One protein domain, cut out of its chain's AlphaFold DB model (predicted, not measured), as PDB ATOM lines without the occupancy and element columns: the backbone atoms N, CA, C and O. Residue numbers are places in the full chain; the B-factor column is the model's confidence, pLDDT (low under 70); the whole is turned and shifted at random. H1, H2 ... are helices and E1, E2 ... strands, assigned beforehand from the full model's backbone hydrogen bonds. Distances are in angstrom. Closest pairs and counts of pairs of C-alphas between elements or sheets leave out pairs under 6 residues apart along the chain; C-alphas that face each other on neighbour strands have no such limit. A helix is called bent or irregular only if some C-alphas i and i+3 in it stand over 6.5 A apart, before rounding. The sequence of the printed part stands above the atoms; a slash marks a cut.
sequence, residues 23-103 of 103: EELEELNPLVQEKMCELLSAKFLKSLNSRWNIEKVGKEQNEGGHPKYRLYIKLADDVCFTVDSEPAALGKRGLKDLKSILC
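Overview. This is residues 23 to 103 of the 103 residues of an uncharacterized protein of Fasciola gigantica (UniProt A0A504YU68). One long helix, H1, slants over one face of a strongly twisted four-stranded sheet whose other face is bare. The sheet is a single meander, each strand the antiparallel neighbour of the one before, in the order E1, E2, E3, E4. The printed part has 81 residues, with one named helix followed by four named strands, and its class is mixed. It is compact, with a radius of gyration of the C-alphas of 13.3 A, and spans 43 by 21 by 20 A, only just a rod.

Arrangement. H1, residues 23 to 43, is on the sheet at a height of 8.6 A, over E2, residues 67 to 74, and E3, residues 79 to 85. It runs slantwise to the strands, at 38 degrees to E2 on the local plane. The closest C-alphas of H1 and E2 are those of Val 32 and Leu 71, 7.7 A apart. In H1, 15 of 17 O i to N i+4 pairs are within hydrogen-bond range. E1, residues 51 to 59, forms a hairpin with E2, with N 53 and O 72 at 2.9 A. E2 and E3 form a hairpin with a tight link, and N 73 and O 81 are 2.8 A apart. E3 forms a hairpin with E4, residues 95 to 102, with N 82 and O 99 at 2.9 A. The edge strands E1 and E4 are apart.

Along the chain. H1 begins at C-alpha 23 (3.815, -64.332, -41.319) and is 30.8 A long, with a kink of 32 degrees near residue 30. It is irregular, but only just: C-alphas 27 and 30 are 6.9 A apart. E1 measures 25.3 A, E2 22.9 A, E3 20.0 A and E4 19.9 A, ending at C-alpha 102 (-0.288, -37.737, -56.934).

Size, cuts and confidence. The C-alphas farthest apart, those of Lys 46 and Glu 63, are 43.5 A apart. The printed part has no cut, and no link is long. Model confidence is under 70 at residues 44 to 48, 59 to 65 and 86 to 103.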
ATOM      1  N   GLU A  23       4.007 -64.623 -42.745       80.06
ATOM      2  CA  GLU A  23       3.815 -64.332 -41.319       80.06
ATOM      3  C   GLU A  23       3.842 -62.819 -41.053       80.06
ATOM      4  O   GLU A  23       2.972 -62.278 -40.379       80.06
ATOM      5  N   GLU A  24       4.780 -62.101 -41.679       80.12
ATOM      6  CA  GLU A  24       4.844 -60.639 -41.588       80.12
ATOM      7  C   GLU A  24       3.599 -59.984 -42.214       80.12
ATOM      8  O   GLU A  24       3.094 -58.991 -41.691       80.12
ATOM      9  N   LEU A  25       3.068 -60.540 -43.310       80.50
ATOM     10  CA  LEU A  25       1.819 -60.074 -43.921       80.50
ATOM     11  C   LEU A  25       0.613 -60.285 -43.004       80.50
ATOM     12  O   LEU A  25      -0.232 -59.396 -42.926       80.50
ATOM     13  N   GLU A  26       0.525 -61.411 -42.295       83.06
ATOM     14  CA  GLU A  26      -0.551 -61.655 -41.328       83.06
ATOM     15  C   GLU A  26      -0.552 -60.620 -40.195       83.06
ATOM     16  O   GLU A  26      -1.618 -60.120 -39.831       83.06
ATOM     17  N   GLU A  27       0.624 -60.213 -39.711       79.38
ATOM     18  CA  GLU A  27       0.754 -59.126 -38.730       79.38
ATOM     19  C   GLU A  27       0.356 -57.753 -39.295       79.38
ATOM     20  O   GLU A  27      -0.194 -56.910 -38.581       79.38
ATOM     21  N   LEU A  28       0.671 -57.493 -40.567       79.56
ATOM     22  CA  LEU A  28       0.474 -56.188 -41.209       79.56
ATOM     23  C   LEU A  28      -0.958 -55.996 -41.723       79.56
ATOM     24  O   LEU A  28      -1.459 -54.873 -41.719       79.56
ATOM     25  N   ASN A  29      -1.637 -57.072 -42.123       83.25
ATOM     26  CA  ASN A  29      -2.999 -57.061 -42.660       83.25
ATOM     27  C   ASN A  29      -4.017 -56.253 -41.832       83.25
ATOM     28  O   ASN A  29      -4.699 -55.415 -42.429       83.25
ATOM     29  N   PRO A  30      -4.146 -56.430 -40.500       82.00
ATOM     30  CA  PRO A  30      -5.097 -55.638 -39.718       82.00
ATOM     31  C   PRO A  30      -4.780 -54.136 -39.759       82.00
ATOM     32  O   PRO A  30      -5.697 -53.321 -39.838       82.00
ATOM     33  N   LEU A  31      -3.497 -53.762 -39.794       80.81
ATOM     34  CA  LEU A  31      -3.066 -52.362 -39.873       80.81
ATOM     35  C   LEU A  31      -3.384 -51.754 -41.237       80.81
ATOM     36  O   LEU A  31      -3.862 -50.624 -41.331       80.81
ATOM     37  N   VAL A  32      -3.144 -52.518 -42.306       82.19
ATOM     38  CA  VAL A  32      -3.510 -52.118 -43.668       82.19
ATOM     39  C   VAL A  32      -5.018 -51.896 -43.754       82.19
ATOM     40  O   VAL A  32      -5.448 -50.861 -44.256       82.19
ATOM     41  N   GLN A  33      -5.827 -52.822 -43.230       83.94
ATOM     42  CA  GLN A  33      -7.285 -52.696 -43.229       83.94
ATOM     43  C   GLN A  33      -7.757 -51.457 -42.462       83.94
ATOM     44  O   GLN A  33      -8.564 -50.693 -42.990       83.94
ATOM     45  N   GLU A  34      -7.225 -51.222 -41.262       83.75
ATOM     46  CA  GLU A  34      -7.540 -50.035 -40.464       83.75
ATOM     47  C   GLU A  34      -7.233 -48.749 -41.242       83.75
ATOM     48  O   GLU A  34      -8.097 -47.877 -41.380       83.75
ATOM     49  N   LYS A  35      -6.045 -48.664 -41.855       81.00
ATOM     50  CA  LYS A  35      -5.639 -47.476 -42.615       81.00
ATOM     51  C   LYS A  35      -6.466 -47.271 -43.881       81.00
ATOM     52  O   LYS A  35      -6.819 -46.139 -44.209       81.00
ATOM     53  N   MET A  36      -6.811 -48.347 -44.583       80.81
ATOM     54  CA  MET A  36      -7.699 -48.293 -45.745       80.81
ATOM     55  C   MET A  36      -9.083 -47.763 -45.363       80.81
ATOM     56  O   MET A  36      -9.613 -46.890 -46.050       80.81
ATOM     57  N   CYS A  37      -9.649 -48.236 -44.251       82.50
ATOM     58  CA  CYS A  37     -10.933 -47.761 -43.736       82.50
ATOM     59  C   CYS A  37     -10.890 -46.277 -43.354       82.50
ATOM     60  O   CYS A  37     -11.804 -45.529 -43.715       82.50
ATOM     61  N   GLU A  38      -9.828 -45.833 -42.678       82.81
ATOM     62  CA  GLU A  38      -9.626 -44.426 -42.313       82.81
ATOM     63  C   GLU A  38      -9.577 -43.536 -43.563       82.81
ATOM     64  O   GLU A  38     -10.288 -42.534 -43.650       82.81
ATOM     65  N   LEU A  39      -8.792 -43.929 -44.572       79.69
ATOM     66  CA  LEU A  39      -8.613 -43.148 -45.795       79.69
ATOM     67  C   LEU A  39      -9.875 -43.084 -46.659       79.69
ATOM     68  O   LEU A  39     -10.221 -42.011 -47.161       79.69
ATOM     69  N   LEU A  40     -10.574 -44.210 -46.822       80.25
ATOM     70  CA  LEU A  40     -11.835 -44.257 -47.564       80.25
ATOM     71  C   LEU A  40     -12.909 -43.398 -46.882       80.25
ATOM     72  O   LEU A  40     -13.600 -42.638 -47.564       80.25
ATOM     73  N   SER A  41     -12.993 -43.454 -45.548       81.00
ATOM     74  CA  SER A  41     -13.940 -42.647 -44.767       81.00
ATOM     75  C   SER A  41     -13.611 -41.155 -44.837       81.00
ATOM     76  O   SER A  41     -14.500 -40.341 -45.072       81.00
ATOM     77  N   ALA A  42     -12.335 -40.781 -44.699       77.38
ATOM     78  CA  ALA A  42     -11.910 -39.382 -44.716       77.38
ATOM     79  C   ALA A  42     -12.080 -38.708 -46.088       77.38
ATOM     80  O   ALA A  42     -12.290 -37.498 -46.164       77.38
ATOM     81  N   LYS A  43     -11.964 -39.469 -47.183       71.62
ATOM     82  CA  LYS A  43     -12.027 -38.937 -48.555       71.62
ATOM     83  C   LYS A  43     -13.374 -39.158 -49.249       71.62
ATOM     84  O   LYS A  43     -13.509 -38.755 -50.399       71.62
ATOM     85  N   PHE A  44     -14.351 -39.778 -48.578       66.12
ATOM     86  CA  PHE A  44     -15.642 -40.177 -49.166       66.12
ATOM     87  C   PHE A  44     -15.490 -40.947 -50.495       66.12
ATOM     88  O   PHE A  44     -16.339 -40.863 -51.386       66.12
ATOM     89  N   LEU A  45     -14.391 -41.690 -50.655       67.38
ATOM     90  CA  LEU A  45     -14.102 -42.422 -51.884       67.38
ATOM     91  C   LEU A  45     -14.856 -43.752 -51.874       67.38
ATOM     92  O   LEU A  45     -14.820 -44.501 -50.899       67.38
ATOM     93  N   LYS A  46     -15.512 -44.079 -52.989       64.12
ATOM     94  CA  LYS A  46     -16.034 -45.432 -53.215       64.12
ATOM     95  C   LYS A  46     -14.858 -46.342 -53.565       64.12
ATOM     96  O   LYS A  46     -14.072 -46.006 -54.444       64.12
ATOM     97  N   SER A  47     -14.754 -47.499 -52.910       62.28
ATOM     98  CA  SER A  47     -13.615 -48.434 -52.986       62.28
ATOM     99  C   SER A  47     -13.435 -49.149 -54.337       62.28
ATOM    100  O   SER A  47     -12.858 -50.231 -54.381       62.28
ATOM    101  N   LEU A  48     -13.978 -48.614 -55.432       61.31
ATOM    102  CA  LEU A  48     -14.215 -49.372 -56.660       61.31
ATOM    103  C   LEU A  48     -12.929 -49.894 -57.317       61.31
ATOM    104  O   LEU A  48     -13.008 -50.896 -58.012       61.31
ATOM    105  N   ASN A  49     -11.766 -49.281 -57.057       72.12
ATOM    106  CA  ASN A  49     -10.478 -49.687 -57.632       72.12
ATOM    107  C   ASN A  49      -9.301 -49.599 -56.649       72.12
ATOM    108  O   ASN A  49      -8.155 -49.419 -57.073       72.12
ATOM    109  N   SER A  50      -9.552 -49.700 -55.341       77.31
ATOM    110  CA  SER A  50      -8.468 -49.558 -54.378       77.31
ATOM    111  C   SER A  50      -7.519 -50.767 -54.414       77.31
ATOM    112  O   SER A  50      -7.943 -51.921 -54.438       77.31
ATOM    113  N   ARG A  51      -6.210 -50.506 -54.458       84.31
ATOM    114  CA  ARG A  51      -5.144 -51.519 -54.432       84.31
ATOM    115  C   ARG A  51      -4.061 -51.084 -53.462       84.31
ATOM    116  O   ARG A  51      -3.840 -49.890 -53.276       84.31
ATOM    117  N   TRP A  52      -3.364 -52.044 -52.878       85.62
ATOM    118  CA  TRP A  52      -2.248 -51.765 -51.986       85.62
ATOM    119  C   TRP A  52      -1.119 -52.780 -52.179       85.62
ATOM    120  O   TRP A  52      -1.354 -53.891 -52.649       85.62
ATOM    121  N   ASN A  53       0.102 -52.370 -51.845       86.31
ATOM    122  CA  ASN A  53       1.291 -53.220 -51.806       86.31
ATOM    123  C   ASN A  53       2.164 -52.828 -50.611       86.31
ATOM    124  O   ASN A  53       2.130 -51.675 -50.186       86.31
ATOM    125  N   ILE A  54       2.959 -53.755 -50.082       85.06
ATOM    126  CA  ILE A  54       3.830 -53.502 -48.935       85.06
ATOM    127  C   ILE A  54       5.234 -54.051 -49.169       85.06
ATOM    128  O   ILE A  54       5.403 -55.162 -49.666       85.06
ATOM    129  N   GLU A  55       6.242 -53.261 -48.806       86.06
ATOM    130  CA  GLU A  55       7.651 -53.581 -49.041       86.06
ATOM    131  C   GLU A  55       8.500 -53.317 -47.795       86.06
ATOM    132  O   GLU A  55       8.222 -52.394 -47.031       86.06
ATOM    133  N   LYS A  56       9.562 -54.099 -47.597       83.50
ATOM    134  CA  LYS A  56      10.581 -53.880 -46.568       83.50
ATOM    135  C   LYS A  56      11.517 -52.762 -47.009       83.50
ATOM    136  O   LYS A  56      12.198 -52.885 -48.020       83.50
ATOM    137  N   VAL A  57      11.599 -51.692 -46.224       79.69
ATOM    138  CA  VAL A  57      12.447 -50.520 -46.523       79.69
ATOM    139  C   VAL A  57      13.721 -50.456 -45.681       79.69
ATOM    140  O   VAL A  57      14.538 -49.556 -45.857       79.69
ATOM    141  N   GLY A  58      13.912 -51.406 -44.766       74.62
ATOM    142  CA  GLY A  58      15.131 -51.532 -43.974       74.62
ATOM    143  C   GLY A  58      14.899 -52.242 -42.645       74.62
ATOM    144  O   GLY A  58      13.812 -52.746 -42.372       74.62
ATOM    145  N   LYS A  59      15.934 -52.259 -41.806       66.38
ATOM    146  CA  LYS A  59      15.891 -52.729 -40.414       66.38
ATOM    147  C   LYS A  59      16.332 -51.578 -39.507       66.38
ATOM    148  O   LYS A  59      17.098 -50.712 -39.937       66.38
ATOM    149  N   GLU A  60      15.831 -51.521 -38.277       64.19
ATOM    150  CA  GLU A  60      16.408 -50.610 -37.281       64.19
ATOM    151  C   GLU A  60      17.874 -50.957 -36.990       64.19
ATOM    152  O   GLU A  60      18.245 -52.127 -36.994       64.19
ATOM    153  N   GLN A  61      18.708 -49.945 -36.728       57.56
ATOM    154  CA  GLN A  61      20.151 -50.111 -36.479       57.56
ATOM    155  C   GLN A  61      20.496 -50.603 -35.055       57.56
ATOM    156  O   GLN A  61      21.653 -50.527 -34.652       57.56
ATOM    157  N   ASN A  62      19.525 -51.112 -34.290       53.75
ATOM    158  CA  ASN A  62      19.733 -51.596 -32.919       53.75
ATOM    159  C   ASN A  62      19.822 -53.134 -32.872       53.75
ATOM    160  O   ASN A  62      19.311 -53.814 -33.764       53.75
ATOM    161  N   GLU A  63      20.455 -53.698 -31.834       39.47
ATOM    162  CA  GLU A  63      20.495 -55.153 -31.604       39.47
ATOM    163  C   GLU A  63      19.065 -55.717 -31.520       39.47
ATOM    164  O   GLU A  63      18.271 -55.296 -30.682       39.47
ATOM    165  N   GLY A  64      18.714 -56.636 -32.428       57.41
ATOM    166  CA  GLY A  64      17.341 -57.142 -32.587       57.41
ATOM    167  C   GLY A  64      16.465 -56.361 -33.580       57.41
ATOM    168  O   GLY A  64      15.254 -56.561 -33.600       57.41
ATOM    169  N   GLY A  65      17.062 -55.486 -34.399       62.28
ATOM    170  CA  GLY A  65      16.386 -54.558 -35.307       62.28
ATOM    171  C   GLY A  65      15.188 -55.138 -36.057       62.28
ATOM    172  O   GLY A  65      15.327 -55.973 -36.956       62.28
ATOM    173  N   HIS A  66      13.999 -54.639 -35.718       70.25
ATOM    174  CA  HIS A  66      12.768 -55.027 -36.391       70.25
ATOM    175  C   HIS A  66      12.736 -54.474 -37.826       70.25
ATOM    176  O   HIS A  66      13.209 -53.354 -38.074       70.25
ATOM    177  N   PRO A  67      12.177 -55.232 -38.786       75.88
ATOM    178  CA  PRO A  67      11.988 -54.748 -40.145       75.88
ATOM    179  C   PRO A  67      11.023 -53.556 -40.168       75.88
ATOM    180  O   PRO A  67      10.008 -53.539 -39.469       75.88
ATOM    181  N   LYS A  68      11.355 -52.565 -40.997       77.88
ATOM    182  CA  LYS A  68      10.483 -51.449 -41.363       77.88
ATOM    183  C   LYS A  68       9.822 -51.745 -42.696       77.88
ATOM    184  O   LYS A  68      10.481 -52.209 -43.629       77.88
ATOM    185  N   TYR A  69       8.549 -51.399 -42.797       81.62
ATOM    186  CA  TYR A  69       7.732 -51.597 -43.981       81.62
ATOM    187  C   TYR A  69       7.217 -50.271 -44.519       81.62
ATOM    188  O   TYR A  69       7.004 -49.326 -43.765       81.62
ATOM    189  N   ARG A  70       6.972 -50.221 -45.823       85.31
ATOM    190  CA  ARG A  70       6.261 -49.141 -46.494       85.31
ATOM    191  C   ARG A  70       5.052 -49.710 -47.201       85.31
ATOM    192  O   ARG A  70       5.179 -50.594 -48.042       85.31
ATOM    193  N   LEU A  71       3.892 -49.181 -46.853       85.50
ATOM    194  CA  LEU A  71       2.617 -49.465 -47.474       85.50
ATOM    195  C   LEU A  71       2.353 -48.434 -48.571       85.50
ATOM    196  O   LEU A  71       2.305 -47.233 -48.311       85.50
ATOM    197  N   TYR A  72       2.137 -48.915 -49.786       85.44
ATOM    198  CA  TYR A  72       1.676 -48.140 -50.927       85.44
ATOM    199  C   TYR A  72       0.189 -48.394 -51.108       85.44
ATOM    200  O   TYR A  72      -0.237 -49.544 -51.195       85.44
ATOM    201  N   ILE A  73      -0.601 -47.332 -51.177       85.19
ATOM    202  CA  ILE A  73      -2.051 -47.399 -51.320       85.19
ATOM    203  C   ILE A  73      -2.446 -46.568 -52.532       85.19
ATOM    204  O   ILE A  73      -2.204 -45.366 -52.570       85.19
ATOM    205  N   LYS A  74      -3.119 -47.190 -53.494       85.38
ATOM    206  CA  LYS A  74      -3.810 -46.512 -54.588       85.38
ATOM    207  C   LYS A  74      -5.307 -46.591 -54.314       85.38
ATOM    208  O   LYS A  74      -5.861 -47.687 -54.319       85.38
ATOM    209  N   LEU A  75      -5.964 -45.464 -54.039       79.88
ATOM    210  CA  LEU A  75      -7.414 -45.434 -53.776       79.88
ATOM    211  C   LEU A  75      -8.235 -45.161 -55.040       79.88
ATOM    212  O   LEU A  75      -9.341 -45.682 -55.170       79.88
ATOM    213  N   ALA A  76      -7.688 -44.361 -55.951       77.56
ATOM    214  CA  ALA A  76      -8.260 -44.010 -57.249       77.56
ATOM    215  C   ALA A  76      -7.124 -43.831 -58.268       77.56
ATOM    216  O   ALA A  76      -5.954 -43.991 -57.917       77.56
ATOM    217  N   ASP A  77      -7.445 -43.531 -59.527       77.69
ATOM    218  CA  ASP A  77      -6.428 -43.425 -60.580       77.69
ATOM    219  C   ASP A  77      -5.389 -42.329 -60.345       77.69
ATOM    220  O   ASP A  77      -4.232 -42.527 -60.700       77.69
ATOM    221  N   ASP A  78      -5.785 -41.263 -59.661       76.75
ATOM    222  CA  ASP A  78      -5.009 -40.065 -59.342       76.75
ATOM    223  C   ASP A  78      -4.668 -39.929 -57.843       76.75
ATOM    224  O   ASP A  78      -3.959 -39.009 -57.436       76.75
ATOM    225  N   VAL A  79      -5.155 -40.845 -56.997       74.94
ATOM    226  CA  VAL A  79      -5.016 -40.751 -55.537       74.94
ATOM    227  C   VAL A  79      -4.126 -41.870 -55.000       74.94
ATOM    228  O   VAL A  79      -4.582 -43.002 -54.795       74.94
ATOM    229  N   CYS A  80      -2.871 -41.518 -54.706       82.06
ATOM    230  CA  CYS A  80      -1.869 -42.402 -54.124       82.06
ATOM    231  C   CYS A  80      -1.451 -41.936 -52.714       82.06
ATOM    232  O   CYS A  80      -1.373 -40.745 -52.394       82.06
ATOM    233  N   PHE A  81      -1.152 -42.899 -51.847       79.25
ATOM    234  CA  PHE A  81      -0.605 -42.668 -50.517       79.25
ATOM    235  C   PHE A  81       0.536 -43.634 -50.231       79.25
ATOM    236  O   PHE A  81       0.505 -44.794 -50.639       79.25
ATOM    237  N   THR A  82       1.514 -43.160 -49.471       82.00
ATOM    238  CA  THR A  82       2.554 -43.997 -48.871       82.00
ATOM    239  C   THR A  82       2.530 -43.824 -47.365       82.00
ATOM    240  O   THR A  82       2.433 -42.691 -46.888       82.00
ATOM    241  N   VAL A  83       2.624 -44.926 -46.631       79.56
ATOM    242  CA  VAL A  83       2.629 -44.940 -45.166       79.56
ATOM    243  C   VAL A  83       3.743 -45.857 -44.694       79.56
ATOM    244  O   VAL A  83       3.838 -46.988 -45.166       79.56
ATOM    245  N   ASP A  84       4.566 -45.394 -43.764       79.94
ATOM    246  CA  ASP A  84       5.652 -46.199 -43.214       79.94
ATOM    247  C   ASP A  84       5.183 -46.871 -41.915       79.94
ATOM    248  O   ASP A  84       4.456 -46.294 -41.102       79.94
ATOM    249  N   SER A  85       5.554 -48.133 -41.714       71.88
ATOM    250  CA  SER A  85       5.270 -48.831 -40.466       71.88
ATOM    251  C   SER A  85       6.215 -48.360 -39.374       71.88
ATOM    252  O   SER A  85       7.428 -48.265 -39.587       71.88
ATOM    253  N   GLU A  86       5.688 -48.207 -38.169       67.88
ATOM    254  CA  GLU A  86       6.533 -48.116 -36.993       67.88
ATOM    255  C   GLU A  86       7.264 -49.445 -36.746       67.88
ATOM    256  O   GLU A  86       6.739 -50.523 -37.047       67.88
ATOM    257  N   PRO A  87       8.476 -49.400 -36.179       59.88
ATOM    258  CA  PRO A  87       9.123 -50.598 -35.679       59.88
ATOM    259  C   PRO A  87       8.298 -51.191 -34.532       59.88
ATOM    260  O   PRO A  87       7.697 -50.469 -33.737       59.88
ATOM    261  N   ALA A  88       8.276 -52.519 -34.417       57.88
ATOM    262  CA  ALA A  88       7.452 -53.239 -33.439       57.88
ATOM    263  C   ALA A  88       7.942 -53.127 -31.974       57.88
ATOM    264  O   ALA A  88       7.577 -53.950 -31.139       57.88
ATOM    265  N   ALA A  89       8.744 -52.109 -31.640       52.38
ATOM    266  CA  ALA A  89       9.518 -52.022 -30.402       52.38
ATOM    267  C   ALA A  89       8.681 -51.950 -29.103       52.38
ATOM    268  O   ALA A  89       9.238 -52.106 -28.020       52.38
ATOM    269  N   LEU A  90       7.361 -51.719 -29.169       45.34
ATOM    270  CA  LEU A  90       6.509 -51.487 -27.988       45.34
ATOM    271  C   LEU A  90       5.118 -52.157 -28.069       45.34
ATOM    272  O   LEU A  90       4.118 -51.608 -27.613       45.34
ATOM    273  N   GLY A  91       5.029 -53.362 -28.640       50.81
ATOM    274  CA  GLY A  91       3.864 -54.247 -28.459       50.81
ATOM    275  C   GLY A  91       2.639 -53.989 -29.349       50.81
ATOM    276  O   GLY A  91       1.745 -54.832 -29.383       50.81
ATOM    277  N   LYS A  92       2.592 -52.896 -30.123       55.06
ATOM    278  CA  LYS A  92       1.673 -52.732 -31.266       55.06
ATOM    279  C   LYS A  92       2.393 -52.021 -32.407       55.06
ATOM    280  O   LYS A  92       2.854 -50.896 -32.237       55.06
ATOM    281  N   ARG A  93       2.504 -52.676 -33.566       62.75
ATOM    282  CA  ARG A  93       3.012 -52.056 -34.797       62.75
ATOM    283  C   ARG A  93       1.946 -51.074 -35.296       62.75
ATOM    284  O   ARG A  93       0.808 -51.475 -35.491       62.75
ATOM    285  N   GLY A  94       2.293 -49.799 -35.441       60.75
ATOM    286  CA  GLY A  94       1.428 -48.770 -36.025       60.75
ATOM    287  C   GLY A  94       1.835 -48.436 -37.460       60.75
ATOM    288  O   GLY A  94       2.931 -48.782 -37.898       60.75
ATOM    289  N   LEU A  95       0.968 -47.740 -38.195       60.59
ATOM    290  CA  LEU A  95       1.295 -47.112 -39.479       60.59
ATOM    291  C   LEU A  95       1.330 -45.589 -39.278       60.59
ATOM    292  O   LEU A  95       0.313 -44.995 -38.912       60.59
ATOM    293  N   LYS A  96       2.485 -44.953 -39.497       64.06
ATOM    294  CA  LYS A  96       2.686 -43.500 -39.356       64.06
ATOM    295  C   LYS A  96       3.200 -42.879 -40.657       64.06
ATOM    296  O   LYS A  96       3.498 -43.566 -41.627       64.06
ATOM    297  N   ASP A  97       3.231 -41.549 -40.695       59.25
ATOM    298  CA  ASP A  97       3.748 -40.771 -41.827       59.25
ATOM    299  C   ASP A  97       2.976 -40.970 -43.139       59.25
ATOM    300  O   ASP A  97       3.552 -41.232 -44.195       59.25
ATOM    301  N   LEU A  98       1.649 -40.795 -43.083       58.41
ATOM    302  CA  LEU A  98       0.809 -40.733 -44.278       58.41
ATOM    303  C   LEU A  98       1.262 -39.575 -45.175       58.41
ATOM    304  O   LEU A  98       0.998 -38.407 -44.889       58.41
ATOM    305  N   LYS A  99       1.892 -39.909 -46.298       65.19
ATOM    306  CA  LYS A  99       2.218 -38.959 -47.360       65.19
ATOM    307  C   LYS A  99       1.262 -39.185 -48.518       65.19
ATOM    308  O   LYS A  99       1.163 -40.292 -49.042       65.19
ATOM    309  N   SER A 100       0.535 -38.137 -48.893       56.94
ATOM    310  CA  SER A 100      -0.233 -38.121 -50.135       56.94
ATOM    311  C   SER A 100       0.715 -37.813 -51.284       56.94
ATOM    312  O   SER A 100       1.510 -36.877 -51.194       56.94
ATOM    313  N   ILE A 101       0.635 -38.609 -52.340       60.12
ATOM    314  CA  ILE A 101       1.389 -38.416 -53.574       60.12
ATOM    315  C   ILE A 101       0.359 -38.464 -54.708       60.12
ATOM    316  O   ILE A 101      -0.559 -39.283 -54.674       60.12
ATOM    317  N   LEU A 102       0.468 -37.573 -55.692       56.34
ATOM    318  CA  LEU A 102      -0.288 -37.737 -56.934       56.34
ATOM    319  C   LEU A 102       0.304 -38.928 -57.690       56.34
ATOM    320  O   LEU A 102       1.526 -38.996 -57.850       56.34
ATOM    321  N   CYS A 103      -0.552 -39.864 -58.096       58.81
ATOM    322  CA  CYS A 103      -0.182 -40.803 -59.146       58.81
ATOM    323  C   CYS A 103      -0.049 -40.009 -60.472       58.81
ATOM    324  O   CYS A 103       0.778 -40.427 -61.301       58.81
TER     325      CYS A 103